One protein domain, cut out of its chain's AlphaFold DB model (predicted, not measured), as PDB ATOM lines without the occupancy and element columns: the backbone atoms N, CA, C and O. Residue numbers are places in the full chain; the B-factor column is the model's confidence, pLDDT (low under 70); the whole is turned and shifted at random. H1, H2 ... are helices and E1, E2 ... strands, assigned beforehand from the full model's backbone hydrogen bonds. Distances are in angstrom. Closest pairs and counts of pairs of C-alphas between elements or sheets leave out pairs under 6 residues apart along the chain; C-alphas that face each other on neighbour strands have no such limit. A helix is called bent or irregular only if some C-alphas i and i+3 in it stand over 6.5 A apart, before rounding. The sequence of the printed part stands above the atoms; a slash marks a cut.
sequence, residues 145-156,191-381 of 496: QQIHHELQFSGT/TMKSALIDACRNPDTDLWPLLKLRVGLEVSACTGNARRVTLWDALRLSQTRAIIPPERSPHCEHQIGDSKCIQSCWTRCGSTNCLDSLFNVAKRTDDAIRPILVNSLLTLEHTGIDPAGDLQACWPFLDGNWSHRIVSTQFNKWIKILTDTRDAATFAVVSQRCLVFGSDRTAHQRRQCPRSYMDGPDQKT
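This is residues 145 to 156 and 191 to 381 of the 496 residues of an uncharacterized protein of Aspergillus sp. HF37 (UniProt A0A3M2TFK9). Two small three-stranded sheets meet at E4 and E6 to form one half of the domain; H4 packs on one face of the sheet E3, E2, E6, and beyond it H2, H3, H5, H6 and H8 gather loosely. H7 lies at the far end of the helical half, and the long tail 358 to 381 lies at the sheets' end. The 203 printed residues hold nine named helices and seven named strands, ordered H1 E1 H2 H3 E2 E3 H4 H5 H6 H7 H8 E4 E5 H9 E6 E7; the class is mixed, with under half of the residues in named elements. Sheet E1, E5, E4 is antiparallel and sheet E3, E2, E6 mixed. The whole is compact, with a radius of gyration of the C-alphas of 17.3 A and spans of 55 by 41 by 32 A.

H1, residues 145 to 149, only grazes the sheet of E1, 151 to 153, E5, 322 to 326, and E4, 311 to 314. E1 and E5 are antiparallel, with N 152 and O 323 2.8 A apart; E4 and E5 form a hairpin, with N 313 and O 324 3.0 A apart. H2, 192 to 201, touches H8, 286 to 298, through residues 294 to 298 of H8 alone, with C-alphas of Cys 200 and Val 294 closest at 6.3 A. H3, 208 to 212, touches H4, 231 to 238, with C-alphas of Leu 211 and Leu 231 closest at 4.9 A. E2, 216 to 220, and E3, 226 to 229, form a hairpin, with N 218 and O 227 3.0 A apart; E2 and E6, 347 to 351, are parallel, with N 219 and O 349 2.9 A apart. H4 is on this sheet at a height of 7.6 A, and touches residues 293 to 297 of H8, closest at C-alphas of Leu 235 and Ser 296, 6.0 A. H5, 259 to 265, is close but not clearly touching H4; H6, 267 to 270, is near H4; H7, 276 to 279, is close but not clearly touching H8. The closest C-alphas of E4 and E6 are those of Cys 314 and Val 349, 4.4 A; those of E4 and H9, 333 to 337, are Leu 311 and Ile 335, 6.7 A. E7, 354 to 357, pairs with no named strand. Each O i to N i+4 pair is within hydrogen-bond range in H2, H4 and H5, against 6 of 9 in H8 and 0 of 1 in H1, H3 and H9, whose O i to N i+3 counts are 0, 2 and 2 of 2; H6 and H7 are too short.

H1 begins at C-alpha 145, (66.592, -24.676, 5.569), and is irregular, with C-alphas 146 and 149 7.7 A apart. H8 measures 19.3 A, H2 14.1 A, E2 13.1 A, and E5 and E6 12.8 A each. E7 ends at C-alpha 357, (48.202, -21.670, 23.973).

The C-alphas of Ala 282 and Pro 377 are farthest apart, at 56.1 A. Residues 157 to 190 are not printed; C-alphas 156 and 191 are 19.3 A apart. The links H4 to H5 and H8 to E4 are long. Mean pLDDT of the printed part is 75.0; it is under 70 at residues 242 to 253, 268 to 287, 330 and 357 to 379.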
ATOM      1  N   GLN A 145      65.136 -24.522   5.615       81.69
ATOM      2  CA  GLN A 145      66.592 -24.676   5.569       81.69
ATOM      3  C   GLN A 145      67.135 -25.388   6.813       81.69
ATOM      4  O   GLN A 145      68.005 -26.248   6.683       81.69
ATOM      5  N   GLN A 146      66.600 -25.084   8.000       80.00
ATOM      6  CA  GLN A 146      66.972 -25.745   9.257       80.00
ATOM      7  C   GLN A 146      66.580 -27.233   9.239       80.00
ATOM      8  O   GLN A 146      67.401 -28.104   9.536       80.00
ATOM      9  N   ILE A 147      65.355 -27.539   8.800       84.19
ATOM     10  CA  ILE A 147      64.805 -28.905   8.814       84.19
ATOM     11  C   ILE A 147      65.264 -29.778   7.643       84.19
ATOM     12  O   ILE A 147      64.839 -30.924   7.546       84.19
ATOM     13  N   HIS A 148      66.077 -29.263   6.714       84.00
ATOM     14  CA  HIS A 148      66.343 -29.915   5.424       84.00
ATOM     15  C   HIS A 148      66.824 -31.373   5.551       84.00
ATOM     16  O   HIS A 148      66.515 -32.212   4.711       84.00
ATOM     17  N   HIS A 149      67.562 -31.689   6.615       83.06
ATOM     18  CA  HIS A 149      68.072 -33.030   6.909       83.06
ATOM     19  C   HIS A 149      67.023 -33.988   7.525       83.06
ATOM     20  O   HIS A 149      67.221 -35.201   7.529       83.06
ATOM     21  N   GLU A 150      65.907 -33.451   8.023       85.50
ATOM     22  CA  GLU A 150      64.744 -34.170   8.561       85.50
ATOM     23  C   GLU A 150      63.616 -34.324   7.521       85.50
ATOM     24  O   GLU A 150      62.609 -34.990   7.783       85.50
ATOM     25  N   LEU A 151      63.763 -33.704   6.343       88.25
ATOM     26  CA  LEU A 151      62.850 -33.867   5.216       88.25
ATOM     27  C   LEU A 151      63.138 -35.171   4.476       88.25
ATOM     28  O   LEU A 151      64.270 -35.483   4.111       88.25
ATOM     29  N   GLN A 152      62.078 -35.934   4.245       88.75
ATOM     30  CA  GLN A 152      62.110 -37.256   3.639       88.75
ATOM     31  C   GLN A 152      61.033 -37.352   2.555       88.75
ATOM     32  O   GLN A 152      60.094 -36.554   2.508       88.75
ATOM     33  N   PHE A 153      61.162 -38.322   1.654       84.88
ATOM     34  CA  PHE A 153      60.110 -38.585   0.676       84.88
ATOM     35  C   PHE A 153      58.980 -39.366   1.360       84.88
ATOM     36  O   PHE A 153      59.241 -40.369   2.027       84.88
ATOM     37  N   SER A 154      57.726 -38.934   1.205       80.81
ATOM     38  CA  SER A 154      56.588 -39.565   1.888       80.81
ATOM     39  C   SER A 154      56.547 -41.076   1.634       80.81
ATOM     40  O   SER A 154      56.442 -41.517   0.492       80.81
ATOM     41  N   GLY A 155      56.590 -41.866   2.710       74.94
ATOM     42  CA  GLY A 155      56.592 -43.334   2.655       74.94
ATOM     43  C   GLY A 155      57.956 -43.989   2.875       74.94
ATOM     44  O   GLY A 155      57.997 -45.194   3.122       74.94
ATOM     45  N   THR A 156      59.065 -43.240   2.868       74.94
ATOM     46  CA  THR A 156      60.356 -43.790   3.306       74.94
ATOM     47  C   THR A 156      60.398 -43.908   4.827       74.94
ATOM     48  O   THR A 156      60.103 -42.947   5.531       74.94
ATOM     49  N   THR A 191      43.430 -50.629   9.715       85.12
ATOM     50  CA  THR A 191      43.309 -49.415  10.518       85.12
ATOM     51  C   THR A 191      42.161 -48.577   9.976       85.12
ATOM     52  O   THR A 191      41.781 -48.693   8.809       85.12
ATOM     53  N   MET A 192      41.628 -47.681  10.805       85.19
ATOM     54  CA  MET A 192      40.699 -46.647  10.359       85.19
ATOM     55  C   MET A 192      41.304 -45.867   9.186       85.19
ATOM     56  O   MET A 192      40.596 -45.533   8.245       85.19
ATOM     57  N   LYS A 193      42.627 -45.644   9.196       90.44
ATOM     58  CA  LYS A 193      43.337 -44.949   8.123       90.44
ATOM     59  C   LYS A 193      43.263 -45.686   6.783       90.44
ATOM     60  O   LYS A 193      42.841 -45.075   5.803       90.44
ATOM     61  N   SER A 194      43.611 -46.976   6.723       89.75
ATOM     62  CA  SER A 194      43.514 -47.723   5.459       89.75
ATOM     63  C   SER A 194      42.062 -47.933   5.029       89.75
ATOM     64  O   SER A 194      41.748 -47.758   3.856       89.75
ATOM     65  N   ALA A 195      41.147 -48.178   5.973       89.12
ATOM     66  CA  ALA A 195      39.716 -48.254   5.684       89.12
ATOM     67  C   ALA A 195      39.156 -46.950   5.082       89.12
ATOM     68  O   ALA A 195      38.369 -47.020   4.141       89.12
ATOM     69  N   LEU A 196      39.579 -45.778   5.572       89.44
ATOM     70  CA  LEU A 196      39.203 -44.474   5.010       89.44
ATOM     71  C   LEU A 196      39.765 -44.267   3.602       89.44
ATOM     72  O   LEU A 196      39.051 -43.782   2.732       89.44
ATOM     73  N   ILE A 197      41.021 -44.645   3.358       91.06
ATOM     74  CA  ILE A 197      41.645 -44.524   2.033       91.06
ATOM     75  C   ILE A 197      40.925 -45.420   1.017       91.06
ATOM     76  O   ILE A 197      40.561 -44.949  -0.060       91.06
ATOM     77  N   ASP A 198      40.646 -46.675   1.373       90.19
ATOM     78  CA  ASP A 198      39.887 -47.607   0.531       90.19
ATOM     79  C   ASP A 198      38.457 -47.110   0.260       90.19
ATOM     80  O   ASP A 198      37.976 -47.189  -0.870       90.19
ATOM     81  N   ALA A 199      37.780 -46.574   1.283       88.25
ATOM     82  CA  ALA A 199      36.439 -46.009   1.155       88.25
ATOM     83  C   ALA A 199      36.428 -44.796   0.210       88.25
ATOM     84  O   ALA A 199      35.578 -44.705  -0.670       88.25
ATOM     85  N   CYS A 200      37.417 -43.906   0.310       86.12
ATOM     86  CA  CYS A 200      37.551 -42.762  -0.591       86.12
ATOM     87  C   CYS A 200      37.897 -43.162  -2.038       86.12
ATOM     88  O   CYS A 200      37.456 -42.490  -2.974       86.12
ATOM     89  N   ARG A 201      38.654 -44.256  -2.236       87.06
ATOM     90  CA  ARG A 201      38.951 -44.830  -3.564       87.06
ATOM     91  C   ARG A 201      37.699 -45.395  -4.254       87.06
ATOM     92  O   ARG A 201      37.665 -45.422  -5.481       87.06
ATOM     93  N   ASN A 202      36.676 -45.822  -3.507       87.56
ATOM     94  CA  ASN A 202      35.420 -46.315  -4.075       87.56
ATOM     95  C   ASN A 202      34.543 -45.142  -4.590       87.56
ATOM     96  O   ASN A 202      34.167 -44.280  -3.784       87.56
ATOM     97  N   PRO A 203      34.180 -45.091  -5.892       83.12
ATOM     98  CA  PRO A 203      33.350 -44.020  -6.454       83.12
ATOM     99  C   PRO A 203      31.950 -43.916  -5.828       83.12
ATOM    100  O   PRO A 203      31.412 -42.811  -5.767       83.12
ATOM    101  N   ASP A 204      31.400 -45.012  -5.302       83.62
ATOM    102  CA  ASP A 204      30.028 -45.065  -4.772       83.62
ATOM    103  C   ASP A 204      29.913 -44.560  -3.321       83.62
ATOM    104  O   ASP A 204      28.817 -44.403  -2.786       83.62
ATOM    105  N   THR A 205      31.040 -44.326  -2.639       86.62
ATOM    106  CA  THR A 205      31.053 -43.913  -1.225       86.62
ATOM    107  C   THR A 205      30.869 -42.408  -1.083       86.62
ATOM    108  O   THR A 205      31.700 -41.655  -1.593       86.62
ATOM    109  N   ASP A 206      29.863 -41.951  -0.334       83.19
ATOM    110  CA  ASP A 206      29.751 -40.535   0.036       83.19
ATOM    111  C   ASP A 206      30.980 -40.086   0.853       83.19
ATOM    112  O   ASP A 206      31.265 -40.597   1.940       83.19
ATOM    113  N   LEU A 207      31.725 -39.121   0.310       84.31
ATOM    114  CA  LEU A 207      32.923 -38.562   0.936       84.31
ATOM    115  C   LEU A 207      32.583 -37.564   2.050       84.31
ATOM    116  O   LEU A 207      33.426 -37.298   2.909       84.31
ATOM    117  N   TRP A 208      31.379 -36.990   2.052       81.69
ATOM    118  CA  TRP A 208      31.021 -35.868   2.916       81.69
ATOM    119  C   TRP A 208      31.130 -36.171   4.423       81.69
ATOM    120  O   TRP A 208      31.754 -35.373   5.133       81.69
ATOM    121  N   PRO A 209      30.633 -37.312   4.948       80.94
ATOM    122  CA  PRO A 209      30.827 -37.676   6.351       80.94
ATOM    123  C   PRO A 209      32.305 -37.919   6.674       80.94
ATOM    124  O   PRO A 209      32.776 -37.535   7.744       80.94
ATOM    125  N   LEU A 210      33.064 -38.495   5.733       86.62
ATOM    126  CA  LEU A 210      34.484 -38.811   5.915       86.62
ATOM    127  C   LEU A 210      35.334 -37.537   6.046       86.62
ATOM    128  O   LEU A 210      36.235 -37.471   6.881       86.62
ATOM    129  N   LEU A 211      35.010 -36.494   5.274       85.25
ATOM    130  CA  LEU A 211      35.691 -35.198   5.312       85.25
ATOM    131  C   LEU A 211      35.515 -34.447   6.646       85.25
ATOM    132  O   LEU A 211      36.399 -33.675   7.027       85.25
ATOM    133  N   LYS A 212      34.413 -34.688   7.371       81.75
ATOM    134  CA  LYS A 212      34.129 -34.099   8.694       81.75
ATOM    135  C   LYS A 212      34.902 -34.745   9.846       81.75
ATOM    136  O   LYS A 212      34.991 -34.151  10.923       81.75
ATOM    137  N   LEU A 213      35.445 -35.947   9.652       83.38
ATOM    138  CA  LEU A 213      36.164 -36.677  10.695       83.38
ATOM    139  C   LEU A 213      37.396 -35.889  11.157       83.38
ATOM    140  O   LEU A 213      38.203 -35.442  10.344       83.38
ATOM    141  N   ARG A 214      37.593 -35.771  12.472       85.88
ATOM    142  CA  ARG A 214      38.758 -35.147  13.124       85.88
ATOM    143  C   ARG A 214      39.986 -36.072  13.145       85.88
ATOM    144  O   ARG A 214      40.649 -36.236  14.165       85.88
ATOM    145  N   VAL A 215      40.269 -36.708  12.009       89.62
ATOM    146  CA  VAL A 215      41.442 -37.578  11.792       89.62
ATOM    147  C   VAL A 215      42.661 -36.806  11.272       89.62
ATOM    148  O   VAL A 215      43.767 -37.343  11.240       89.62
ATOM    149  N   GLY A 216      42.484 -35.539  10.891       91.75
ATOM    150  CA  GLY A 216      43.578 -34.640  10.543       91.75
ATOM    151  C   GLY A 216      44.381 -34.213  11.774       91.75
ATOM    152  O   GLY A 216      43.842 -34.096  12.876       91.75
ATOM    153  N   LEU A 217      45.672 -33.953  11.581       93.75
ATOM    154  CA  LEU A 217      46.558 -33.361  12.581       93.75
ATOM    155  C   LEU A 217      47.289 -32.173  11.946       93.75
ATOM    156  O   LEU A 217      48.131 -32.360  11.071       93.75
ATOM    157  N   GLU A 218      46.958 -30.962  12.388       93.19
ATOM    158  CA  GLU A 218      47.676 -29.739  12.016       93.19
ATOM    159  C   GLU A 218      48.841 -29.551  12.992       93.19
ATOM    160  O   GLU A 218      48.607 -29.405  14.192       93.19
ATOM    161  N   VAL A 219      50.075 -29.555  12.485       92.69
ATOM    162  CA  VAL A 219      51.297 -29.254  13.249       92.69
ATOM    163  C   VAL A 219      51.808 -27.876  12.837       92.69
ATOM    164  O   VAL A 219      51.942 -27.591  11.651       92.69
ATOM    165  N   SER A 220      52.108 -27.011  13.798       88.88
ATOM    166  CA  SER A 220      52.652 -25.681  13.529       88.88
ATOM    167  C   SER A 220      54.141 -25.745  13.181       88.88
ATOM    168  O   SER A 220      54.937 -26.191  14.006       88.88
ATOM    169  N   ALA A 221      54.536 -25.244  12.005       86.81
ATOM    170  CA  ALA A 221      55.934 -25.245  11.552       86.81
ATOM    171  C   ALA A 221      56.891 -24.519  12.516       86.81
ATOM    172  O   ALA A 221      58.040 -24.919  12.671       86.81
ATOM    173  N   CYS A 222      56.429 -23.435  13.147       80.56
ATOM    174  CA  CYS A 222      57.273 -22.553  13.953       80.56
ATOM    175  C   CYS A 222      57.262 -22.874  15.456       80.56
ATOM    176  O   CYS A 222      58.245 -22.579  16.134       80.56
ATOM    177  N   THR A 223      56.188 -23.469  15.994       80.69
ATOM    178  CA  THR A 223      56.090 -23.801  17.432       80.69
ATOM    179  C   THR A 223      56.125 -25.293  17.740       80.69
ATOM    180  O   THR A 223      56.332 -25.644  18.899       80.69
ATOM    181  N   GLY A 224      55.885 -26.174  16.763       82.81
ATOM    182  CA  GLY A 224      55.729 -27.616  16.983       82.81
ATOM    183  C   GLY A 224      54.464 -28.012  17.760       82.81
ATOM    184  O   GLY A 224      54.238 -29.199  17.987       82.81
ATOM    185  N   ASN A 225      53.622 -27.052  18.164       86.38
ATOM    186  CA  ASN A 225      52.309 -27.334  18.746       86.38
ATOM    187  C   ASN A 225      51.385 -27.943  17.689       86.38
ATOM    188  O   ASN A 225      51.429 -27.551  16.520       86.38
ATOM    189  N   ALA A 226      50.525 -28.867  18.109       90.19
ATOM    190  CA  ALA A 226      49.651 -29.610  17.217       90.19
ATOM    191  C   ALA A 226      48.201 -29.639  17.706       90.19
ATOM    192  O   ALA A 226      47.923 -29.577  18.904       90.19
ATOM    193  N   ARG A 227      47.252 -29.777  16.779       88.50
ATOM    194  CA  ARG A 227      45.835 -29.975  17.115       88.50
ATOM    195  C   ARG A 227      45.130 -30.908  16.140       88.50
ATOM    196  O   ARG A 227      45.455 -30.933  14.949       88.50
ATOM    197  N   ARG A 228      44.133 -31.648  16.628       88.38
ATOM    198  CA  ARG A 228      43.217 -32.406  15.763       88.38
ATOM    199  C   ARG A 228      42.348 -31.449  14.943       88.38
ATOM    200  O   ARG A 228      41.690 -30.567  15.489       88.38
ATOM    201  N   VAL A 229      42.323 -31.660  13.631       86.25
ATOM    202  CA  VAL A 229      41.522 -30.899  12.658       86.25
ATOM    203  C   VAL A 229      40.701 -31.852  11.794       86.25
ATOM    204  O   VAL A 229      40.927 -33.064  11.814       86.25
ATOM    205  N   THR A 230      39.727 -31.333  11.043       87.25
ATOM    206  CA  THR A 230      38.959 -32.177  10.114       87.25
ATOM    207  C   THR A 230      39.860 -32.735   9.008       87.25
ATOM    208  O   THR A 230      40.896 -32.151   8.680       87.25
ATOM    209  N   LEU A 231      39.474 -33.860   8.404       89.06
ATOM    210  CA  LEU A 231      40.169 -34.393   7.234       89.06
ATOM    211  C   LEU A 231      40.184 -33.351   6.104       89.06
ATOM    212  O   LEU A 231      41.219 -33.140   5.482       89.06
ATOM    213  N   TRP A 232      39.079 -32.626   5.910       88.44
ATOM    214  CA  TRP A 232      39.007 -31.486   4.995       88.44
ATOM    215  C   TRP A 232      40.056 -30.401   5.269       88.44
ATOM    216  O   TRP A 232      40.733 -29.956   4.342       88.44
ATOM    217  N   ASP A 233      40.229 -29.988   6.527       86.12
ATOM    218  CA  ASP A 233      41.251 -29.007   6.898       86.12
ATOM    219  C   ASP A 233      42.662 -29.521   6.598       86.12
ATOM    220  O   ASP A 233      43.477 -28.753   6.089       86.12
ATOM    221  N   ALA A 234      42.942 -30.799   6.875       91.44
ATOM    222  CA  ALA A 234      44.239 -31.411   6.596       91.44
ATOM    223  C   ALA A 234      44.534 -31.479   5.086       91.44
ATOM    224  O   ALA A 234      45.634 -31.125   4.663       91.44
ATOM    225  N   LEU A 235      43.539 -31.842   4.268       91.75
ATOM    226  CA  LEU A 235      43.628 -31.826   2.802       91.75
ATOM    227  C   LEU A 235      43.813 -30.402   2.248       91.75
ATOM    228  O   LEU A 235      44.662 -30.174   1.391       91.75
ATOM    229  N   ARG A 236      43.072 -29.410   2.763       87.88
ATOM    230  CA  ARG A 236      43.260 -28.003   2.371       87.88
ATOM    231  C   ARG A 236      44.667 -27.523   2.733       87.88
ATOM    232  O   ARG A 236      45.302 -26.847   1.929       87.88
ATOM    233  N   LEU A 237      45.167 -27.869   3.923       88.19
ATOM    234  CA  LEU A 237      46.513 -27.502   4.371       88.19
ATOM    235  C   LEU A 237      47.602 -28.161   3.512       88.19
ATOM    236  O   LEU A 237      48.546 -27.475   3.132       88.19
ATOM    237  N   SER A 238      47.447 -29.435   3.131       89.44
ATOM    238  CA  SER A 238      48.422 -30.134   2.281       89.44
ATOM    239  C   SER A 238      48.486 -29.568   0.855       89.44
ATOM    240  O   SER A 238      49.519 -29.667   0.195       89.44
ATOM    241  N   GLN A 239      47.412 -28.908   0.405       85.88
ATOM    242  CA  GLN A 239      47.314 -28.230  -0.893       85.88
ATOM    243  C   GLN A 239      47.567 -26.706  -0.840       85.88
ATOM    244  O   GLN A 239      47.459 -26.015  -1.861       85.88
ATOM    245  N   THR A 240      47.945 -26.166   0.324       74.94
ATOM    246  CA  THR A 240      48.250 -24.739   0.522       74.94
ATOM    247  C   THR A 240      49.764 -24.499   0.573       74.94
ATOM    248  O   THR A 240      50.431 -24.901   1.523       74.94
ATOM    249  N   ARG A 241      50.321 -23.806  -0.429       70.19
ATOM    250  CA  ARG A 241      51.707 -23.308  -0.398       70.19
ATOM    251  C   ARG A 241      51.802 -22.103   0.548       70.19
ATOM    252  O   ARG A 241      50.835 -21.367   0.714       70.19
ATOM    253  N   ALA A 242      52.998 -21.838   1.077       57.59
ATOM    254  CA  ALA A 242      53.283 -20.689   1.951       57.59
ATOM    255  C   ALA A 242      53.146 -19.313   1.261       57.59
ATOM    256  O   ALA A 242      53.245 -18.275   1.907       57.59
ATOM    257  N   ILE A 243      52.915 -19.285  -0.056       53.62
ATOM    258  CA  ILE A 243      52.734 -18.060  -0.847       53.62
ATOM    259  C   ILE A 243      51.257 -17.624  -0.809       53.62
ATOM    260  O   ILE A 243      50.599 -17.484  -1.839       53.62
ATOM    261  N   ILE A 244      50.719 -17.422   0.395       52.62
ATOM    262  CA  ILE A 244      49.503 -16.627   0.592       52.62
ATOM    263  C   ILE A 244      49.948 -15.261   1.132       52.62
ATOM    264  O   ILE A 244      50.490 -15.211   2.237       52.62
ATOM    265  N   PRO A 245      49.740 -14.154   0.390       42.38
ATOM    266  CA  PRO A 245      50.039 -12.816   0.890       42.38
ATOM    267  C   PRO A 245      49.312 -12.542   2.218       42.38
ATOM    268  O   PRO A 245      48.154 -12.954   2.358       42.38
ATOM    269  N   PRO A 246      49.926 -11.801   3.163       41.53
ATOM    270  CA  PRO A 246      49.390 -11.582   4.515       41.53
ATOM    271  C   PRO A 246      48.029 -10.862   4.553       41.53
ATOM    272  O   PRO A 246      47.403 -10.771   5.609       41.53
ATOM    273  N   GLU A 247      47.540 -10.370   3.415       37.25
ATOM    274  CA  GLU A 247      46.219  -9.764   3.239       37.25
ATOM    275  C   GLU A 247      45.071 -10.780   3.268       37.25
ATOM    276  O   GLU A 247      44.029 -10.483   3.852       37.25
ATOM    277  N   ARG A 248      45.242 -12.010   2.764       43.66
ATOM    278  CA  ARG A 248      44.166 -13.020   2.829       43.66
ATOM    279  C   ARG A 248      44.014 -13.577   4.246       43.66
ATOM    280  O   ARG A 248      44.977 -13.663   5.007       43.66
ATOM    281  N   SER A 249      42.785 -13.918   4.635       41.25
ATOM    282  CA  SER A 249      42.538 -14.559   5.929       41.25
ATOM    283  C   SER A 249      43.195 -15.949   5.953       41.25
ATOM    284  O   SER A 249      42.991 -16.727   5.020       41.25
ATOM    285  N   PRO A 250      43.956 -16.314   7.002       49.59
ATOM    286  CA  PRO A 250      44.442 -17.683   7.175       49.59
ATOM    287  C   PRO A 250      43.310 -18.652   7.558       49.59
ATOM    288  O   PRO A 250      43.533 -19.868   7.607       49.59
ATOM    289  N   HIS A 251      42.113 -18.135   7.851       53.97
ATOM    290  CA  HIS A 251      40.880 -18.896   7.985       53.97
ATOM    291  C   HIS A 251      40.123 -18.870   6.652       53.97
ATOM    292  O   HIS A 251      39.924 -17.816   6.059       53.97
ATOM    293  N   CYS A 252      39.712 -20.041   6.176       66.62
ATOM    294  CA  CYS A 252      38.897 -20.174   4.975       66.62
ATOM    295  C   CYS A 252      37.454 -20.416   5.420       66.62
ATOM    296  O   CYS A 252      37.176 -21.452   6.019       66.62
ATOM    297  N   GLU A 253      36.569 -19.476   5.095       66.12
ATOM    298  CA  GLU A 253      35.149 -19.456   5.485       66.12
ATOM    299  C   GLU A 253      34.264 -20.388   4.640       66.12
ATOM    300  O   GLU A 253      33.096 -20.604   4.961       66.12
ATOM    301  N   HIS A 254      34.805 -20.970   3.564       73.31
ATOM    302  CA  HIS A 254      34.095 -21.987   2.796       73.31
ATOM    303  C   HIS A 254      33.771 -23.202   3.667       73.31
ATOM    304  O   HIS A 254      34.599 -23.667   4.456       73.31
ATOM    305  N   GLN A 255      32.586 -23.764   3.445       70.31
ATOM    306  CA  GLN A 255      32.173 -25.001   4.092       70.31
ATOM    307  C   GLN A 255      33.114 -26.159   3.710       70.31
ATOM    308  O   GLN A 255      33.873 -26.101   2.734       70.31
ATOM    309  N   ILE A 256      33.052 -27.240   4.492       73.62
ATOM    310  CA  ILE A 256      33.624 -28.537   4.103       73.62
ATOM    311  C   ILE A 256      33.119 -28.891   2.693       73.62
ATOM    312  O   ILE A 256      32.043 -28.445   2.314       73.62
ATOM    313  N   GLY A 257      33.909 -29.607   1.890       70.69
ATOM    314  CA  GLY A 257      33.526 -30.103   0.559       70.69
ATOM    315  C   GLY A 257      33.165 -29.061  -0.515       70.69
ATOM    316  O   GLY A 257      32.929 -29.460  -1.650       70.69
ATOM    317  N   ASP A 258      33.141 -27.754  -0.224       78.25
ATOM    318  CA  ASP A 258      32.748 -26.738  -1.207       78.25
ATOM    319  C   ASP A 258      33.743 -26.680  -2.381       78.25
ATOM    320  O   ASP A 258      34.924 -26.362  -2.219       78.25
ATOM    321  N   SER A 259      33.230 -26.916  -3.590       76.62
ATOM    322  CA  SER A 259      33.931 -26.743  -4.868       76.62
ATOM    323  C   SER A 259      34.706 -25.418  -4.984       76.62
ATOM    324  O   SER A 259      35.803 -25.382  -5.551       76.62
ATOM    325  N   LYS A 260      34.175 -24.325  -4.417       78.44
ATOM    326  CA  LYS A 260      34.797 -22.993  -4.434       78.44
ATOM    327  C   LYS A 260      36.021 -22.917  -3.527       78.44
ATOM    328  O   LYS A 260      36.964 -22.200  -3.857       78.44
ATOM    329  N   CYS A 261      36.054 -23.682  -2.435       80.44
ATOM    330  CA  CYS A 261      37.226 -23.793  -1.566       80.44
ATOM    331  C   CYS A 261      38.412 -24.386  -2.329       80.44
ATOM    332  O   CYS A 261      39.517 -23.855  -2.264       80.44
ATOM    333  N   ILE A 262      38.177 -25.446  -3.108       80.19
ATOM    334  CA  ILE A 262      39.227 -26.078  -3.913       80.19
ATOM    335  C   ILE A 262      39.770 -25.067  -4.930       80.19
ATOM    336  O   ILE A 262      40.969 -24.815  -4.973       80.19
ATOM    337  N   GLN A 263      38.886 -24.392  -5.665       74.94
ATOM    338  CA  GLN A 263      39.279 -23.412  -6.685       74.94
ATOM    339  C   GLN A 263      40.012 -22.179  -6.128       74.94
ATOM    340  O   GLN A 263      40.882 -21.635  -6.800       74.94
ATOM    341  N   SER A 264      39.664 -21.710  -4.924       74.62
ATOM    342  CA  SER A 264      40.182 -20.444  -4.372       74.62
ATOM    343  C   SER A 264      41.295 -20.600  -3.330       74.62
ATOM    344  O   SER A 264      42.101 -19.684  -3.165       74.62
ATOM    345  N   CYS A 265      41.345 -21.731  -2.618       77.31
ATOM    346  CA  CYS A 265      42.274 -21.964  -1.509       77.31
ATOM    347  C   CYS A 265      43.350 -23.019  -1.819       77.31
ATOM    348  O   CYS A 265      44.426 -22.961  -1.226       77.31
ATOM    349  N   TRP A 266      43.119 -23.972  -2.732       82.06
ATOM    350  CA  TRP A 266      44.060 -25.078  -2.975       82.06
ATOM    351  C   TRP A 266      45.135 -24.688  -3.999       82.06
ATOM    352  O   TRP A 266      45.168 -25.166  -5.129       82.06
ATOM    353  N   THR A 267      46.045 -23.805  -3.591       71.69
ATOM    354  CA  THR A 267      47.099 -23.222  -4.452       71.69
ATOM    355  C   THR A 267      47.984 -24.239  -5.198       71.69
ATOM    356  O   THR A 267      48.360 -23.979  -6.340       71.69
ATOM    357  N   ARG A 268      48.299 -25.411  -4.620       64.19
ATOM    358  CA  ARG A 268      49.031 -26.492  -5.321       64.19
ATOM    359  C   ARG A 268      48.242 -27.082  -6.493       64.19
ATOM    360  O   ARG A 268      48.837 -27.506  -7.478       64.19
ATOM    361  N   CYS A 269      46.915 -27.072  -6.400       52.06
ATOM    362  CA  CYS A 269      46.005 -27.531  -7.444       52.06
ATOM    363  C   CYS A 269      45.989 -26.575  -8.660       52.06
ATOM    364  O   CYS A 269      45.498 -26.935  -9.718       52.06
ATOM    365  N   GLY A 270      46.562 -25.370  -8.549       45.09
ATOM    366  CA  GLY A 270      46.680 -24.434  -9.672       45.09
ATOM    367  C   GLY A 270      47.968 -24.548 -10.496       45.09
ATOM    368  O   GLY A 270      48.094 -23.833 -11.481       45.09
ATOM    369  N   SER A 271      48.953 -25.365 -10.096       42.59
ATOM    370  CA  SER A 271      50.344 -25.208 -10.568       42.59
ATOM    371  C   SER A 271      50.939 -26.404 -11.326       42.59
ATOM    372  O   SER A 271      52.161 -26.551 -11.347       42.59
ATOM    373  N   THR A 272      50.127 -27.295 -11.901       38.94
ATOM    374  CA  THR A 272      50.626 -28.356 -12.796       38.94
ATOM    375  C   THR A 272      49.772 -28.474 -14.055       38.94
ATOM    376  O   THR A 272      48.543 -28.478 -13.990       38.94
ATOM    377  N   ASN A 273      50.442 -28.668 -15.198       41.94
ATOM    378  CA  ASN A 273      49.861 -28.808 -16.548       41.94
ATOM    379  C   ASN A 273      48.907 -30.018 -16.720       41.94
ATOM    380  O   ASN A 273      48.485 -30.331 -17.830       41.94
ATOM    381  N   CYS A 274      48.573 -30.722 -15.638       41.81
ATOM    382  CA  CYS A 274      47.571 -31.781 -15.606       41.81
ATOM    383  C   CYS A 274      46.146 -31.235 -15.415       41.81
ATOM    384  O   CYS A 274      45.189 -31.911 -15.786       41.81
ATOM    385  N   LEU A 275      45.991 -30.047 -14.814       44.72
ATOM    386  CA  LEU A 275      44.683 -29.542 -14.382       44.72
ATOM    387  C   LEU A 275      44.023 -28.570 -15.359       44.72
ATOM    388  O   LEU A 275      42.797 -28.567 -15.423       44.72
ATOM    389  N   ASP A 276      44.778 -27.885 -16.223       42.69
ATOM    390  CA  ASP A 276      44.189 -27.208 -17.389       42.69
ATOM    391  C   ASP A 276      43.447 -28.206 -18.295       42.69
ATOM    392  O   ASP A 276      42.364 -27.911 -18.792       42.69
ATOM    393  N   SER A 277      43.961 -29.428 -18.442       43.88
ATOM    394  CA  SER A 277      43.312 -30.500 -19.210       43.88
ATOM    395  C   SER A 277      41.999 -31.002 -18.591       43.88
ATOM    396  O   SER A 277      41.154 -31.530 -19.308       43.88
ATOM    397  N   LEU A 278      41.821 -30.852 -17.270       42.84
ATOM    398  CA  LEU A 278      40.654 -31.345 -16.526       42.84
ATOM    399  C   LEU A 278      39.624 -30.245 -16.228       42.84
ATOM    400  O   LEU A 278      38.430 -30.519 -16.251       42.84
ATOM    401  N   PHE A 279      40.058 -29.004 -15.988       43.12
ATOM    402  CA  PHE A 279      39.162 -27.875 -15.711       43.12
ATOM    403  C   PHE A 279      38.687 -27.129 -16.967       43.12
ATOM    404  O   PHE A 279      37.637 -26.489 -16.907       43.12
ATOM    405  N   ASN A 280      39.385 -27.226 -18.108       41.94
ATOM    406  CA  ASN A 280      38.885 -26.650 -19.369       41.94
ATOM    407  C   ASN A 280      37.802 -27.514 -20.048       41.94
ATOM    408  O   ASN A 280      37.139 -27.042 -20.974       41.94
ATOM    409  N   VAL A 281      37.569 -28.753 -19.590       37.81
ATOM    410  CA  VAL A 281      36.504 -29.619 -20.121       37.81
ATOM    411  C   VAL A 281      35.250 -29.545 -19.244       37.81
ATOM    412  O   VAL A 281      35.004 -30.377 -18.378       37.81
ATOM    413  N   ALA A 282      34.404 -28.581 -19.605       35.09
ATOM    414  CA  ALA A 282      32.969 -28.523 -19.321       35.09
ATOM    415  C   ALA A 282      32.485 -28.195 -17.890       35.09
ATOM    416  O   ALA A 282      33.199 -28.155 -16.893       35.09
ATOM    417  N   LYS A 283      31.183 -27.876 -17.859       42.38
ATOM    418  CA  LYS A 283      30.349 -27.522 -16.704       42.38
ATOM    419  C   LYS A 283      30.642 -28.375 -15.466       42.38
ATOM    420  O   LYS A 283      30.567 -29.596 -15.524       42.38
ATOM    421  N   ARG A 284      30.828 -27.689 -14.334       48.12
ATOM    422  CA  ARG A 284      30.974 -28.260 -12.987       48.12
ATOM    423  C   ARG A 284      29.889 -29.310 -12.693       48.12
ATOM    424  O   ARG A 284      28.725 -28.943 -12.533       48.12
ATOM    425  N   THR A 285      30.299 -30.565 -12.555       52.28
ATOM    426  CA  THR A 285      29.597 -31.610 -11.795       52.28
ATOM    427  C   THR A 285      30.498 -32.062 -10.645       52.28
ATOM    428  O   THR A 285      31.718 -31.866 -10.692       52.28
ATOM    429  N   ASP A 286      29.913 -32.647  -9.599       57.81
ATOM    430  CA  ASP A 286      30.653 -33.065  -8.400       57.81
ATOM    431  C   ASP A 286      31.702 -34.162  -8.692       57.81
ATOM    432  O   ASP A 286      32.697 -34.297  -7.974       57.81
ATOM    433  N   ASP A 287      31.548 -34.882  -9.809       63.84
ATOM    434  CA  ASP A 287      32.464 -35.931 -10.276       63.84
ATOM    435  C   ASP A 287      33.902 -35.433 -10.481       63.84
ATOM    436  O   ASP A 287      34.854 -36.166 -10.215       63.84
ATOM    437  N   ALA A 288      34.085 -34.176 -10.904       71.06
ATOM    438  CA  ALA A 288      35.411 -33.592 -11.132       71.06
ATOM    439  C   ALA A 288      36.182 -33.310  -9.824       71.06
ATOM    440  O   ALA A 288      37.407 -33.179  -9.829       71.06
ATOM    441  N   ILE A 289      35.480 -33.227  -8.690       79.19
ATOM    442  CA  ILE A 289      36.056 -32.892  -7.381       79.19
ATOM    443  C   ILE A 289      36.629 -34.136  -6.692       79.19
ATOM    444  O   ILE A 289      37.691 -34.063  -6.067       79.19
ATOM    445  N   ARG A 290      35.972 -35.297  -6.833       84.12
ATOM    446  CA  ARG A 290      36.410 -36.559  -6.210       84.12
ATOM    447  C   ARG A 290      37.874 -36.916  -6.531       84.12
ATOM    448  O   ARG A 290      38.604 -37.174  -5.574       84.12
ATOM    449  N   PRO A 291      38.360 -36.904  -7.790       85.44
ATOM    450  CA  PRO A 291      39.758 -37.215  -8.098       85.44
ATOM    451  C   PRO A 291      40.752 -36.293  -7.384       85.44
ATOM    452  O   PRO A 291      41.785 -36.753  -6.901       85.44
ATOM    453  N   ILE A 292      40.424 -35.003  -7.253       85.19
ATOM    454  CA  ILE A 292      41.257 -34.015  -6.558       85.19
ATOM    455  C   ILE A 292      41.332 -34.340  -5.057       85.19
ATOM    456  O   ILE A 292      42.423 -34.325  -4.479       85.19
ATOM    457  N   LEU A 293      40.204 -34.701  -4.435       87.19
ATOM    458  CA  LEU A 293      40.149 -35.129  -3.032       87.19
ATOM    459  C   LEU A 293      40.926 -36.426  -2.793       87.19
ATOM    460  O   LEU A 293      41.737 -36.483  -1.871       87.19
ATOM    461  N   VAL A 294      40.719 -37.443  -3.632       88.56
ATOM    462  CA  VAL A 294      41.390 -38.745  -3.514       88.56
ATOM    463  C   VAL A 294      42.898 -38.591  -3.696       88.56
ATOM    464  O   VAL A 294      43.653 -39.041  -2.840       88.56
ATOM    465  N   ASN A 295      43.360 -37.874  -4.723       87.50
ATOM    466  CA  ASN A 295      44.791 -37.626  -4.922       87.50
ATOM    467  C   ASN A 295      45.415 -36.873  -3.733       87.50
ATOM    468  O   ASN A 295      46.518 -37.201  -3.304       87.50
ATOM    469  N   SER A 296      44.687 -35.916  -3.151       88.81
ATOM    470  CA  SER A 296      45.128 -35.172  -1.959       88.81
ATOM    471  C   SER A 296      45.123 -36.008  -0.678       88.81
ATOM    472  O   SER A 296      45.874 -35.715   0.247       88.81
ATOM    473  N   LEU A 297      44.293 -37.050  -0.610       91.38
ATOM    474  CA  LEU A 297      44.302 -38.023   0.481       91.38
ATOM    475  C   LEU A 297      45.501 -38.969   0.362       91.38
ATOM    476  O   LEU A 297      46.132 -39.285   1.370       91.38
ATOM    477  N   LEU A 298      45.846 -39.376  -0.864       89.06
ATOM    478  CA  LEU A 298      46.986 -40.249  -1.145       89.06
ATOM    479  C   LEU A 298      48.331 -39.580  -0.815       89.06
ATOM    480  O   LEU A 298      49.222 -40.250  -0.302       89.06
ATOM    481  N   THR A 299      48.481 -38.256  -0.974       88.19
ATOM    482  CA  THR A 299      49.699 -37.560  -0.493       88.19
ATOM    483  C   THR A 299      49.862 -37.617   1.033       88.19
ATOM    484  O   THR A 299      50.979 -37.482   1.535       88.19
ATOM    485  N   LEU A 300      48.773 -37.867   1.772       92.00
ATOM    486  CA  LEU A 300      48.753 -38.023   3.227       92.00
ATOM    487  C   LEU A 300      48.719 -39.496   3.693       92.00
ATOM    488  O   LEU A 300      48.763 -39.741   4.905       92.00
ATOM    489  N   GLU A 301      48.686 -40.481   2.784       91.50
ATOM    490  CA  GLU A 301      48.601 -41.926   3.089       91.50
ATOM    491  C   GLU A 301      49.714 -42.381   4.047       91.50
ATOM    492  O   GLU A 301      49.436 -43.061   5.034       91.50
ATOM    493  N   HIS A 302      50.941 -41.900   3.846       90.00
ATOM    494  CA  HIS A 302      52.117 -42.274   4.643       90.00
ATOM    495  C   HIS A 302      52.437 -41.343   5.830       90.00
ATOM    496  O   HIS A 302      53.488 -41.478   6.448       90.00
ATOM    497  N   THR A 303      51.556 -40.394   6.155       92.88
ATOM    498  CA  THR A 303      51.722 -39.512   7.332       92.88
ATOM    499  C   THR A 303      51.264 -40.192   8.634       92.88
ATOM    500  O   THR A 303      50.664 -41.266   8.594       92.88
ATOM    501  N   GLY A 304      51.488 -39.572   9.792       90.69
ATOM    502  CA  GLY A 304      51.146 -40.138  11.102       90.69
ATOM    503  C   GLY A 304      52.345 -40.817  11.767       90.69
ATOM    504  O   GLY A 304      53.483 -40.440  11.506       90.69
ATOM    505  N   ILE A 305      52.098 -41.771  12.668       89.44
ATOM    506  CA  ILE A 305      53.172 -42.447  13.414       89.44
ATOM    507  C   ILE A 305      53.767 -43.576  12.574       89.44
ATOM    508  O   ILE A 305      53.050 -44.497  12.175       89.44
ATOM    509  N   ASP A 306      55.072 -43.509  12.325       85.50
ATOM    510  CA  ASP A 306      55.805 -44.531  11.581       85.50
ATOM    511  C   ASP A 306      56.185 -45.747  12.463       85.50
ATOM    512  O   ASP A 306      56.002 -45.728  13.686       85.50
ATOM    513  N   PRO A 307      56.711 -46.841  11.879       80.75
ATOM    514  CA  PRO A 307      57.112 -48.024  12.641       80.75
ATOM    515  C   PRO A 307      58.258 -47.804  13.644       80.75
ATOM    516  O   PRO A 307      58.421 -48.629  14.543       80.75
ATOM    517  N   ALA A 308      59.035 -46.720  13.518       80.56
ATOM    518  CA  ALA A 308      60.058 -46.335  14.494       80.56
ATOM    519  C   ALA A 308      59.461 -45.561  15.690       80.56
ATOM    520  O   ALA A 308      60.094 -45.460  16.744       80.56
ATOM    521  N   GLY A 309      58.222 -45.075  15.563       80.81
ATOM    522  CA  GLY A 309      57.520 -44.294  16.578       80.81
ATOM    523  C   GLY A 309      57.736 -42.784  16.458       80.81
ATOM    524  O   GLY A 309      57.451 -42.067  17.423       80.81
ATOM    525  N   ASP A 310      58.226 -42.321  15.307       88.31
ATOM    526  CA  ASP A 310      58.351 -40.906  14.961       88.31
ATOM    527  C   ASP A 310      57.109 -40.429  14.187       88.31
ATOM    528  O   ASP A 310      56.375 -41.222  13.591       88.31
ATOM    529  N   LEU A 311      56.842 -39.120  14.211       91.12
ATOM    530  CA  LEU A 311      55.713 -38.521  13.500       91.12
ATOM    531  C   LEU A 311      56.153 -38.036  12.115       91.12
ATOM    532  O   LEU A 311      56.928 -37.094  11.996       91.12
ATOM    533  N   GLN A 312      55.593 -38.634  11.070       93.69
ATOM    534  CA  GLN A 312      55.739 -38.208   9.682       93.69
ATOM    535  C   GLN A 312      54.613 -37.225   9.342       93.69
ATOM    536  O   GLN A 312      53.450 -37.619   9.234       93.69
ATOM    537  N   ALA A 313      54.921 -35.940   9.172       94.38
ATOM    538  CA  ALA A 313      53.942 -34.916   8.799       94.38
ATOM    539  C   ALA A 313      54.198 -34.419   7.371       94.38
ATOM    540  O   ALA A 313      55.336 -34.154   7.009       94.38
ATOM    541  N   CYS A 314      53.168 -34.272   6.536       94.06
ATOM    542  CA  CYS A 314      53.338 -33.727   5.184       94.06
ATOM    543  C   CYS A 314      53.892 -32.294   5.239       94.06
ATOM    544  O   CYS A 314      53.381 -31.472   6.000       94.06
ATOM    545  N   TRP A 315      54.905 -31.999   4.420       92.06
ATOM    546  CA  TRP A 315      55.517 -30.677   4.275       92.06
ATOM    547  C   TRP A 315      55.037 -30.014   2.966       92.06
ATOM    548  O   TRP A 315      55.644 -30.210   1.908       92.06
ATOM    549  N   PRO A 316      53.940 -29.229   2.979       89.25
ATOM    550  CA  PRO A 316      53.277 -28.752   1.760       89.25
ATOM    551  C   PRO A 316      54.008 -27.612   1.037       89.25
ATOM    552  O   PRO A 316      53.513 -27.087   0.032       89.25
ATOM    553  N   PHE A 317      55.209 -27.245   1.481       86.12
ATOM    554  CA  PHE A 317      55.939 -26.076   0.992       86.12
ATOM    555  C   PHE A 317      56.984 -26.390  -0.100       86.12
ATOM    556  O   PHE A 317      57.391 -25.471  -0.804       86.12
ATOM    557  N   LEU A 318      57.334 -27.669  -0.314       83.38
ATOM    558  CA  LEU A 318      58.236 -28.138  -1.384       83.38
ATOM    559  C   LEU A 318      57.512 -28.917  -2.481       83.38
ATOM    560  O   LEU A 318      56.733 -29.817  -2.172       83.38
ATOM    561  N   ASP A 319      57.822 -28.655  -3.750       77.94
ATOM    562  CA  ASP A 319      57.286 -29.436  -4.870       77.94
ATOM    563  C   ASP A 319      57.554 -30.947  -4.717       77.94
ATOM    564  O   ASP A 319      58.669 -31.382  -4.423       77.94
ATOM    565  N   GLY A 320      56.497 -31.745  -4.900       76.56
ATOM    566  CA  GLY A 320      56.487 -33.189  -4.640       76.56
ATOM    567  C   GLY A 320      55.810 -33.595  -3.322       76.56
ATOM    568  O   GLY A 320      55.133 -32.796  -2.665       76.56
ATOM    569  N   ASN A 321      55.984 -34.872  -2.969       82.81
ATOM    570  CA  ASN A 321      55.426 -35.509  -1.774       82.81
ATOM    571  C   ASN A 321      56.509 -35.626  -0.692       82.81
ATOM    572  O   ASN A 321      57.112 -36.684  -0.517       82.81
ATOM    573  N   TRP A 322      56.761 -34.523   0.008       88.44
ATOM    574  CA  TRP A 322      57.710 -34.472   1.119       88.44
ATOM    575  C   TRP A 322      57.003 -34.658   2.463       88.44
ATOM    576  O   TRP A 322      55.938 -34.076   2.703       88.44
ATOM    577  N   SER A 323      57.626 -35.424   3.355       90.50
ATOM    578  CA  SER A 323      57.305 -35.475   4.778       90.50
ATOM    579  C   SER A 323      58.438 -34.870   5.604       90.50
ATOM    580  O   SER A 323      59.613 -34.963   5.265       90.50
ATOM    581  N   HIS A 324      58.071 -34.239   6.709       91.69
ATOM    582  CA  HIS A 324      58.965 -33.865   7.788       91.69
ATOM    583  C   HIS A 324      58.892 -34.946   8.867       91.69
ATOM    584  O   HIS A 324      57.804 -35.242   9.374       91.69
ATOM    585  N   ARG A 325      60.039 -35.549   9.192       91.44
ATOM    586  CA  ARG A 325      60.164 -36.546  10.258       91.44
ATOM    587  C   ARG A 325      60.416 -35.853  11.596       91.44
ATOM    588  O   ARG A 325      61.521 -35.406  11.877       91.44
ATOM    589  N   ILE A 326      59.401 -35.834  12.451       89.19
ATOM    590  CA  ILE A 326      59.464 -35.259  13.795       89.19
ATOM    591  C   ILE A 326      59.769 -36.378  14.797       89.19
ATOM    592  O   ILE A 326      58.898 -37.182  15.147       89.19
ATOM    593  N   VAL A 327      61.014 -36.419  15.274       85.38
ATOM    594  CA  VAL A 327      61.480 -37.430  16.234       85.38
ATOM    595  C   VAL A 327      60.811 -37.249  17.602       85.38
ATOM    596  O   VAL A 327      60.685 -36.129  18.105       85.38
ATOM    597  N   SER A 328      60.402 -38.350  18.243       81.81
ATOM    598  CA  SER A 328      59.815 -38.325  19.595       81.81
ATOM    599  C   SER A 328      60.874 -38.053  20.684       81.81
ATOM    600  O   SER A 328      61.366 -38.978  21.340       81.81
ATOM    601  N   THR A 329      61.160 -36.782  20.960       78.94
ATOM    602  CA  THR A 329      62.047 -36.315  22.037       78.94
ATOM    603  C   THR A 329      61.332 -36.223  23.397       78.94
ATOM    604  O   THR A 329      60.200 -36.682  23.596       78.94
ATOM    605  N   GLN A 330      61.990 -35.616  24.391       69.88
ATOM    606  CA  GLN A 330      61.354 -35.334  25.676       69.88
ATOM    607  C   GLN A 330      60.342 -34.171  25.641       69.88
ATOM    608  O   GLN A 330      59.512 -34.072  26.550       69.88
ATOM    609  N   PHE A 331      60.389 -33.347  24.593       73.06
ATOM    610  CA  PHE A 331      59.676 -32.074  24.457       73.06
ATOM    611  C   PHE A 331      58.344 -32.173  23.706       73.06
ATOM    612  O   PHE A 331      57.481 -31.305  23.857       73.06
ATOM    613  N   ASN A 332      58.157 -33.261  22.955       78.69
ATOM    614  CA  ASN A 332      56.981 -33.584  22.144       78.69
ATOM    615  C   ASN A 332      56.422 -34.988  22.477       78.69
ATOM    616  O   ASN A 332      55.843 -35.668  21.635       78.69
ATOM    617  N   LYS A 333      56.544 -35.429  23.744       79.81
ATOM    618  CA  LYS A 333      56.079 -36.751  24.240       79.81
ATOM    619  C   LYS A 333      54.611 -37.087  23.926       79.81
ATOM    620  O   LYS A 333      54.260 -38.273  23.975       79.81
ATOM    621  N   TRP A 334      53.789 -36.073  23.632       84.81
ATOM    622  CA  TRP A 334      52.408 -36.201  23.164       84.81
ATOM    623  C   TRP A 334      52.293 -36.965  21.839       84.81
ATOM    624  O   TRP A 334      51.253 -37.567  21.598       84.81
ATOM    625  N   ILE A 335      53.355 -37.036  21.025       86.62
ATOM    626  CA  ILE A 335      53.388 -37.807  19.770       86.62
ATOM    627  C   ILE A 335      52.919 -39.254  19.990       86.62
ATOM    628  O   ILE A 335      52.139 -39.767  19.198       86.62
ATOM    629  N   LYS A 336      53.284 -39.888  21.115       82.62
ATOM    630  CA  LYS A 336      52.883 -41.280  21.425       82.62
ATOM    631  C   LYS A 336      51.450 -41.440  21.965       82.62
ATOM    632  O   LYS A 336      51.076 -42.540  22.364       82.62
ATOM    633  N   ILE A 337      50.677 -40.355  22.053       84.44
ATOM    634  CA  ILE A 337      49.221 -40.408  22.267       84.44
ATOM    635  C   ILE A 337      48.544 -40.800  20.951       84.44
ATOM    636  O   ILE A 337      47.614 -41.604  20.956       84.44
ATOM    637  N   LEU A 338      49.057 -40.275  19.834       87.50
ATOM    638  CA  LEU A 338      48.603 -40.617  18.495       87.50
ATOM    639  C   LEU A 338      48.894 -42.095  18.230       87.50
ATOM    640  O   LEU A 338      49.989 -42.596  18.498       87.50
ATOM    641  N   THR A 339      47.918 -42.818  17.699       82.06
ATOM    642  CA  THR A 339      48.107 -44.183  17.204       82.06
ATOM    643  C   THR A 339      47.039 -44.473  16.163       82.06
ATOM    644  O   THR A 339      45.849 -44.290  16.424       82.06
ATOM    645  N   ASP A 340      47.447 -44.991  15.010       84.81
ATOM    646  CA  ASP A 340      46.504 -45.503  14.024       84.81
ATOM    647  C   ASP A 340      46.015 -46.888  14.467       84.81
ATOM    648  O   ASP A 340      46.774 -47.852  14.575       84.81
ATOM    649  N   THR A 341      44.723 -46.971  14.771       80.56
ATOM    650  CA  THR A 341      44.051 -48.171  15.288       80.56
ATOM    651  C   THR A 341      42.815 -48.468  14.439       80.56
ATOM    652  O   THR A 341      42.621 -47.865  13.387       80.56
ATOM    653  N   ARG A 342      41.946 -49.391  14.867       77.81
ATOM    654  CA  ARG A 342      40.626 -49.591  14.241       77.81
ATOM    655  C   ARG A 342      39.713 -48.360  14.378       77.81
ATOM    656  O   ARG A 342      38.885 -48.137  13.504       77.81
ATOM    657  N   ASP A 343      39.891 -47.574  15.443       75.69
ATOM    658  CA  ASP A 343      38.948 -46.524  15.863       75.69
ATOM    659  C   ASP A 343      39.569 -45.105  15.811       75.69
ATOM    660  O   ASP A 343      38.903 -44.116  16.114       75.69
ATOM    661  N   ALA A 344      40.846 -44.990  15.423       82.75
ATOM    662  CA  ALA A 344      41.564 -43.725  15.272       82.75
ATOM    663  C   ALA A 344      42.509 -43.750  14.058       82.75
ATOM    664  O   ALA A 344      43.087 -44.790  13.737       82.75
ATOM    665  N   ALA A 345      42.671 -42.599  13.404       89.25
ATOM    666  CA  ALA A 345      43.554 -42.391  12.256       89.25
ATOM    667  C   ALA A 345      44.236 -41.020  12.333       89.25
ATOM    668  O   ALA A 345      43.695 -40.079  12.923       89.25
ATOM    669  N   THR A 346      45.402 -40.901  11.699       92.88
ATOM    670  CA  THR A 346      46.225 -39.689  11.726       92.88
ATOM    671  C   THR A 346      46.687 -39.317  10.318       92.88
ATOM    672  O   THR A 346      47.518 -39.989   9.708       92.88
ATOM    673  N   PHE A 347      46.152 -38.212   9.801       95.31
ATOM    674  CA  PHE A 347      46.608 -37.565   8.571       95.31
ATOM    675  C   PHE A 347      47.322 -36.266   8.957       95.31
ATOM    676  O   PHE A 347      46.676 -35.248   9.209       95.31
ATOM    677  N   ALA A 348      48.645 -36.334   9.104       95.88
ATOM    678  CA  ALA A 348      49.445 -35.249   9.664       95.88
ATOM    679  C   ALA A 348      49.991 -34.315   8.581       95.88
ATOM    680  O   ALA A 348      50.550 -34.762   7.581       95.88
ATOM    681  N   VAL A 349      49.856 -33.009   8.800       94.94
ATOM    682  CA  VAL A 349      50.312 -31.962   7.884       94.94
ATOM    683  C   VAL A 349      50.889 -30.789   8.665       94.94
ATOM    684  O   VAL A 349      50.325 -30.355   9.674       94.94
ATOM    685  N   VAL A 350      52.017 -30.270   8.193       92.94
ATOM    686  CA  VAL A 350      52.630 -29.067   8.747       92.94
ATOM    687  C   VAL A 350      51.980 -27.827   8.132       92.94
ATOM    688  O   VAL A 350      51.796 -27.747   6.919       92.94
ATOM    689  N   SER A 351      51.633 -26.845   8.961       89.00
ATOM    690  CA  SER A 351      51.061 -25.568   8.541       89.00
ATOM    691  C   SER A 351      51.939 -24.386   8.948       89.00
ATOM    692  O   SER A 351      52.661 -24.417   9.943       89.00
ATOM    693  N   GLN A 352      51.833 -23.293   8.189       84.12
ATOM    694  CA  GLN A 352      52.459 -22.010   8.523       84.12
ATOM    695  C   GLN A 352      51.757 -21.290   9.681       84.12
ATOM    696  O   GLN A 352      52.255 -20.287  10.187       84.12
ATOM    697  N   ARG A 353      50.596 -21.784  10.132       83.31
ATOM    698  CA  ARG A 353      49.874 -21.159  11.237       83.31
ATOM    699  C   ARG A 353      50.659 -21.373  12.528       83.31
ATOM    700  O   ARG A 353      50.870 -22.507  12.952       83.31
ATOM    701  N   CYS A 354      51.062 -20.282  13.169       82.06
ATOM    702  CA  CYS A 354      51.668 -20.317  14.493       82.06
ATOM    703  C   CYS A 354      50.610 -20.705  15.529       82.06
ATOM    704  O   CYS A 354      49.698 -19.923  15.766       82.06
ATOM    705  N   LEU A 355      50.687 -21.903  16.114       80.38
ATOM    706  CA  LEU A 355      49.744 -22.332  17.154       80.38
ATOM    707  C   LEU A 355      50.326 -22.021  18.536       80.38
ATOM    708  O   LEU A 355      51.402 -22.521  18.884       80.38
ATOM    709  N   VAL A 356      49.608 -21.215  19.320       77.56
ATOM    710  CA  VAL A 356      49.966 -20.797  20.685       77.56
ATOM    711  C   VAL A 356      48.847 -21.163  21.660       77.56
ATOM    712  O   VAL A 356      47.696 -21.317  21.259       77.56
ATOM    713  N   PHE A 357      49.182 -21.350  22.936       69.06
ATOM    714  CA  PHE A 357      48.202 -21.670  23.973       69.06
ATOM    715  C   PHE A 357      47.669 -20.375  24.597       69.06
ATOM    716  O   PHE A 357      48.459 -19.549  25.051       69.06
ATOM    717  N   GLY A 358      46.343 -20.204  24.618       53.94
ATOM    718  CA  GLY A 358      45.682 -18.910  24.851       53.94
ATOM    719  C   GLY A 358      45.956 -18.210  26.192       53.94
ATOM    720  O   GLY A 358      45.662 -17.024  26.315       53.94
ATOM    721  N   SER A 359      46.548 -18.889  27.183       48.22
ATOM    722  CA  SER A 359      46.971 -18.236  28.431       48.22
ATOM    723  C   SER A 359      48.244 -17.389  28.278       48.22
ATOM    724  O   SER A 359      48.498 -16.524  29.113       48.22
ATOM    725  N   ASP A 360      49.062 -17.603  27.238       48.66
ATOM    726  CA  ASP A 360      50.276 -16.809  27.008       48.66
ATOM    727  C   ASP A 360      49.951 -15.520  26.236       48.66
ATOM    728  O   ASP A 360      50.118 -15.402  25.017       48.66
ATOM    729  N   ARG A 361      49.506 -14.509  26.990       42.75
ATOM    730  CA  ARG A 361      49.238 -13.153  26.484       42.75
ATOM    731  C   ARG A 361      50.450 -12.524  25.793       42.75
ATOM    732  O   ARG A 361      50.272 -11.703  24.894       42.75
ATOM    733  N   THR A 362      51.670 -12.923  26.164       43.97
ATOM    734  CA  THR A 362      52.893 -12.415  25.536       43.97
ATOM    735  C   THR A 362      53.132 -13.064  24.172       43.97
ATOM    736  O   THR A 362      53.549 -12.379  23.241       43.97
ATOM    737  N   ALA A 363      52.819 -14.354  23.999       48.06
ATOM    738  CA  ALA A 363      52.989 -15.061  22.729       48.06
ATOM    739  C   ALA A 363      52.114 -14.482  21.606       48.06
ATOM    740  O   ALA A 363      52.570 -14.403  20.469       48.06
ATOM    741  N   HIS A 364      50.905 -14.010  21.921       49.41
ATOM    742  CA  HIS A 364      49.996 -13.378  20.955       49.41
ATOM    743  C   HIS A 364      50.476 -12.029  20.395       49.41
ATOM    744  O   HIS A 364      49.972 -11.588  19.362       49.41
ATOM    745  N   GLN A 365      51.424 -11.363  21.060       49.97
ATOM    746  CA  GLN A 365      51.976 -10.071  20.628       49.97
ATOM    747  C   GLN A 365      53.365 -10.202  19.986       49.97
ATOM    748  O   GLN A 365      53.862  -9.264  19.361       49.97
ATOM    749  N   ARG A 366      54.010 -11.369  20.113       57.12
ATOM    750  CA  ARG A 366      55.333 -11.625  19.542       57.12
ATOM    751  C   ARG A 366      55.236 -11.839  18.028       57.12
ATOM    752  O   ARG A 366      54.688 -12.841  17.569       57.12
ATOM    753  N   ARG A 367      55.849 -10.920  17.269       55.62
ATOM    754  CA  ARG A 367      56.057 -11.046  15.812       55.62
ATOM    755  C   ARG A 367      56.976 -12.206  15.442       55.62
ATOM    756  O   ARG A 367      56.769 -12.879  14.441       55.62
ATOM    757  N   GLN A 368      57.977 -12.464  16.275       56.75
ATOM    758  CA  GLN A 368      58.870 -13.607  16.146       56.75
ATOM    759  C   GLN A 368      58.505 -14.624  17.221       56.75
ATOM    760  O   GLN A 368      58.488 -14.283  18.405       56.75
ATOM    761  N   CYS A 369      58.244 -15.876  16.834       61.50
ATOM    762  CA  CYS A 369      58.175 -16.962  17.813       61.50
ATOM    763  C   CYS A 369      59.454 -16.952  18.673       61.50
ATOM    764  O   CYS A 369      60.524 -16.667  18.121       61.50
ATOM    765  N   PRO A 370      59.385 -17.261  19.986       53.19
ATOM    766  CA  PRO A 370      60.596 -17.490  20.777       53.19
ATOM    767  C   PRO A 370      61.491 -18.468  20.007       53.19
ATOM    768  O   PRO A 370      60.998 -19.499  19.553       53.19
ATOM    769  N   ARG A 371      62.736 -18.036  19.755       47.09
ATOM    770  CA  ARG A 371      63.536 -18.392  18.569       47.09
ATOM    771  C   ARG A 371      63.326 -19.819  18.057       47.09
ATOM    772  O   ARG A 371      63.664 -20.777  18.739       47.09
ATOM    773  N   SER A 372      62.832 -19.876  16.820       42.16
ATOM    774  CA  SER A 372      63.051 -20.917  15.808       42.16
ATOM    775  C   SER A 372      63.676 -22.237  16.283       42.16
ATOM    776  O   SER A 372      64.883 -22.314  16.497       42.16
ATOM    777  N   TYR A 373      62.854 -23.281  16.222       46.28
ATOM    778  CA  TYR A 373      63.251 -24.620  15.798       46.28
ATOM    779  C   TYR A 373      64.209 -25.438  16.694       46.28
ATOM    780  O   TYR A 373      65.424 -25.353  16.576       46.28
ATOM    781  N   MET A 374      63.612 -26.343  17.483       48.69
ATOM    782  CA  MET A 374      64.131 -27.641  17.979       48.69
ATOM    783  C   MET A 374      65.397 -27.700  18.860       48.69
ATOM    784  O   MET A 374      65.485 -28.628  19.661       48.69
ATOM    785  N   ASP A 375      66.327 -26.744  18.796       38.88
ATOM    786  CA  ASP A 375      67.611 -26.802  19.525       38.88
ATOM    787  C   ASP A 375      67.596 -26.116  20.904       38.88
ATOM    788  O   ASP A 375      68.566 -26.179  21.662       38.88
ATOM    789  N   GLY A 376      66.486 -25.475  21.281       43.78
ATOM    790  CA  GLY A 376      66.296 -24.964  22.636       43.78
ATOM    791  C   GLY A 376      65.935 -26.096  23.611       43.78
ATOM    792  O   GLY A 376      64.829 -26.628  23.489       43.78
ATOM    793  N   PRO A 377      66.755 -26.416  24.639       44.41
ATOM    794  CA  PRO A 377      66.445 -27.455  25.635       44.41
ATOM    795  C   PRO A 377      65.236 -27.132  26.540       44.41
ATOM    796  O   PRO A 377      64.922 -27.904  27.444       44.41
ATOM    797  N   ASP A 378      64.546 -26.018  26.280       49.16
ATOM    798  CA  ASP A 378      63.391 -25.514  27.020       49.16
ATOM    799  C   ASP A 378      62.108 -25.401  26.173       49.16
ATOM    800  O   ASP A 378      61.052 -25.062  26.719       49.16
ATOM    801  N   GLN A 379      62.146 -25.668  24.857       58.91
ATOM    802  CA  GLN A 379      60.952 -25.540  24.011       58.91
ATOM    803  C   GLN A 379      59.967 -26.680  24.303       58.91
ATOM    804  O   GLN A 379      60.249 -27.850  24.067       58.91
ATOM    805  N   LYS A 380      58.778 -26.347  24.815       71.50
ATOM    806  CA  LYS A 380      57.743 -27.321  25.199       71.50
ATOM    807  C   LYS A 380      56.592 -27.263  24.199       71.50
ATOM    808  O   LYS A 380      56.030 -26.197  23.973       71.50
ATOM    809  N   THR A 381      56.229 -28.411  23.635       81.12
ATOM    810  CA  THR A 381      55.121 -28.530  22.675       81.12
ATOM    811  C   THR A 381      53.927 -29.265  23.286       81.12
ATOM    812  O   THR A 381      54.080 -30.059  24.223       81.12
TER     813      THR A 381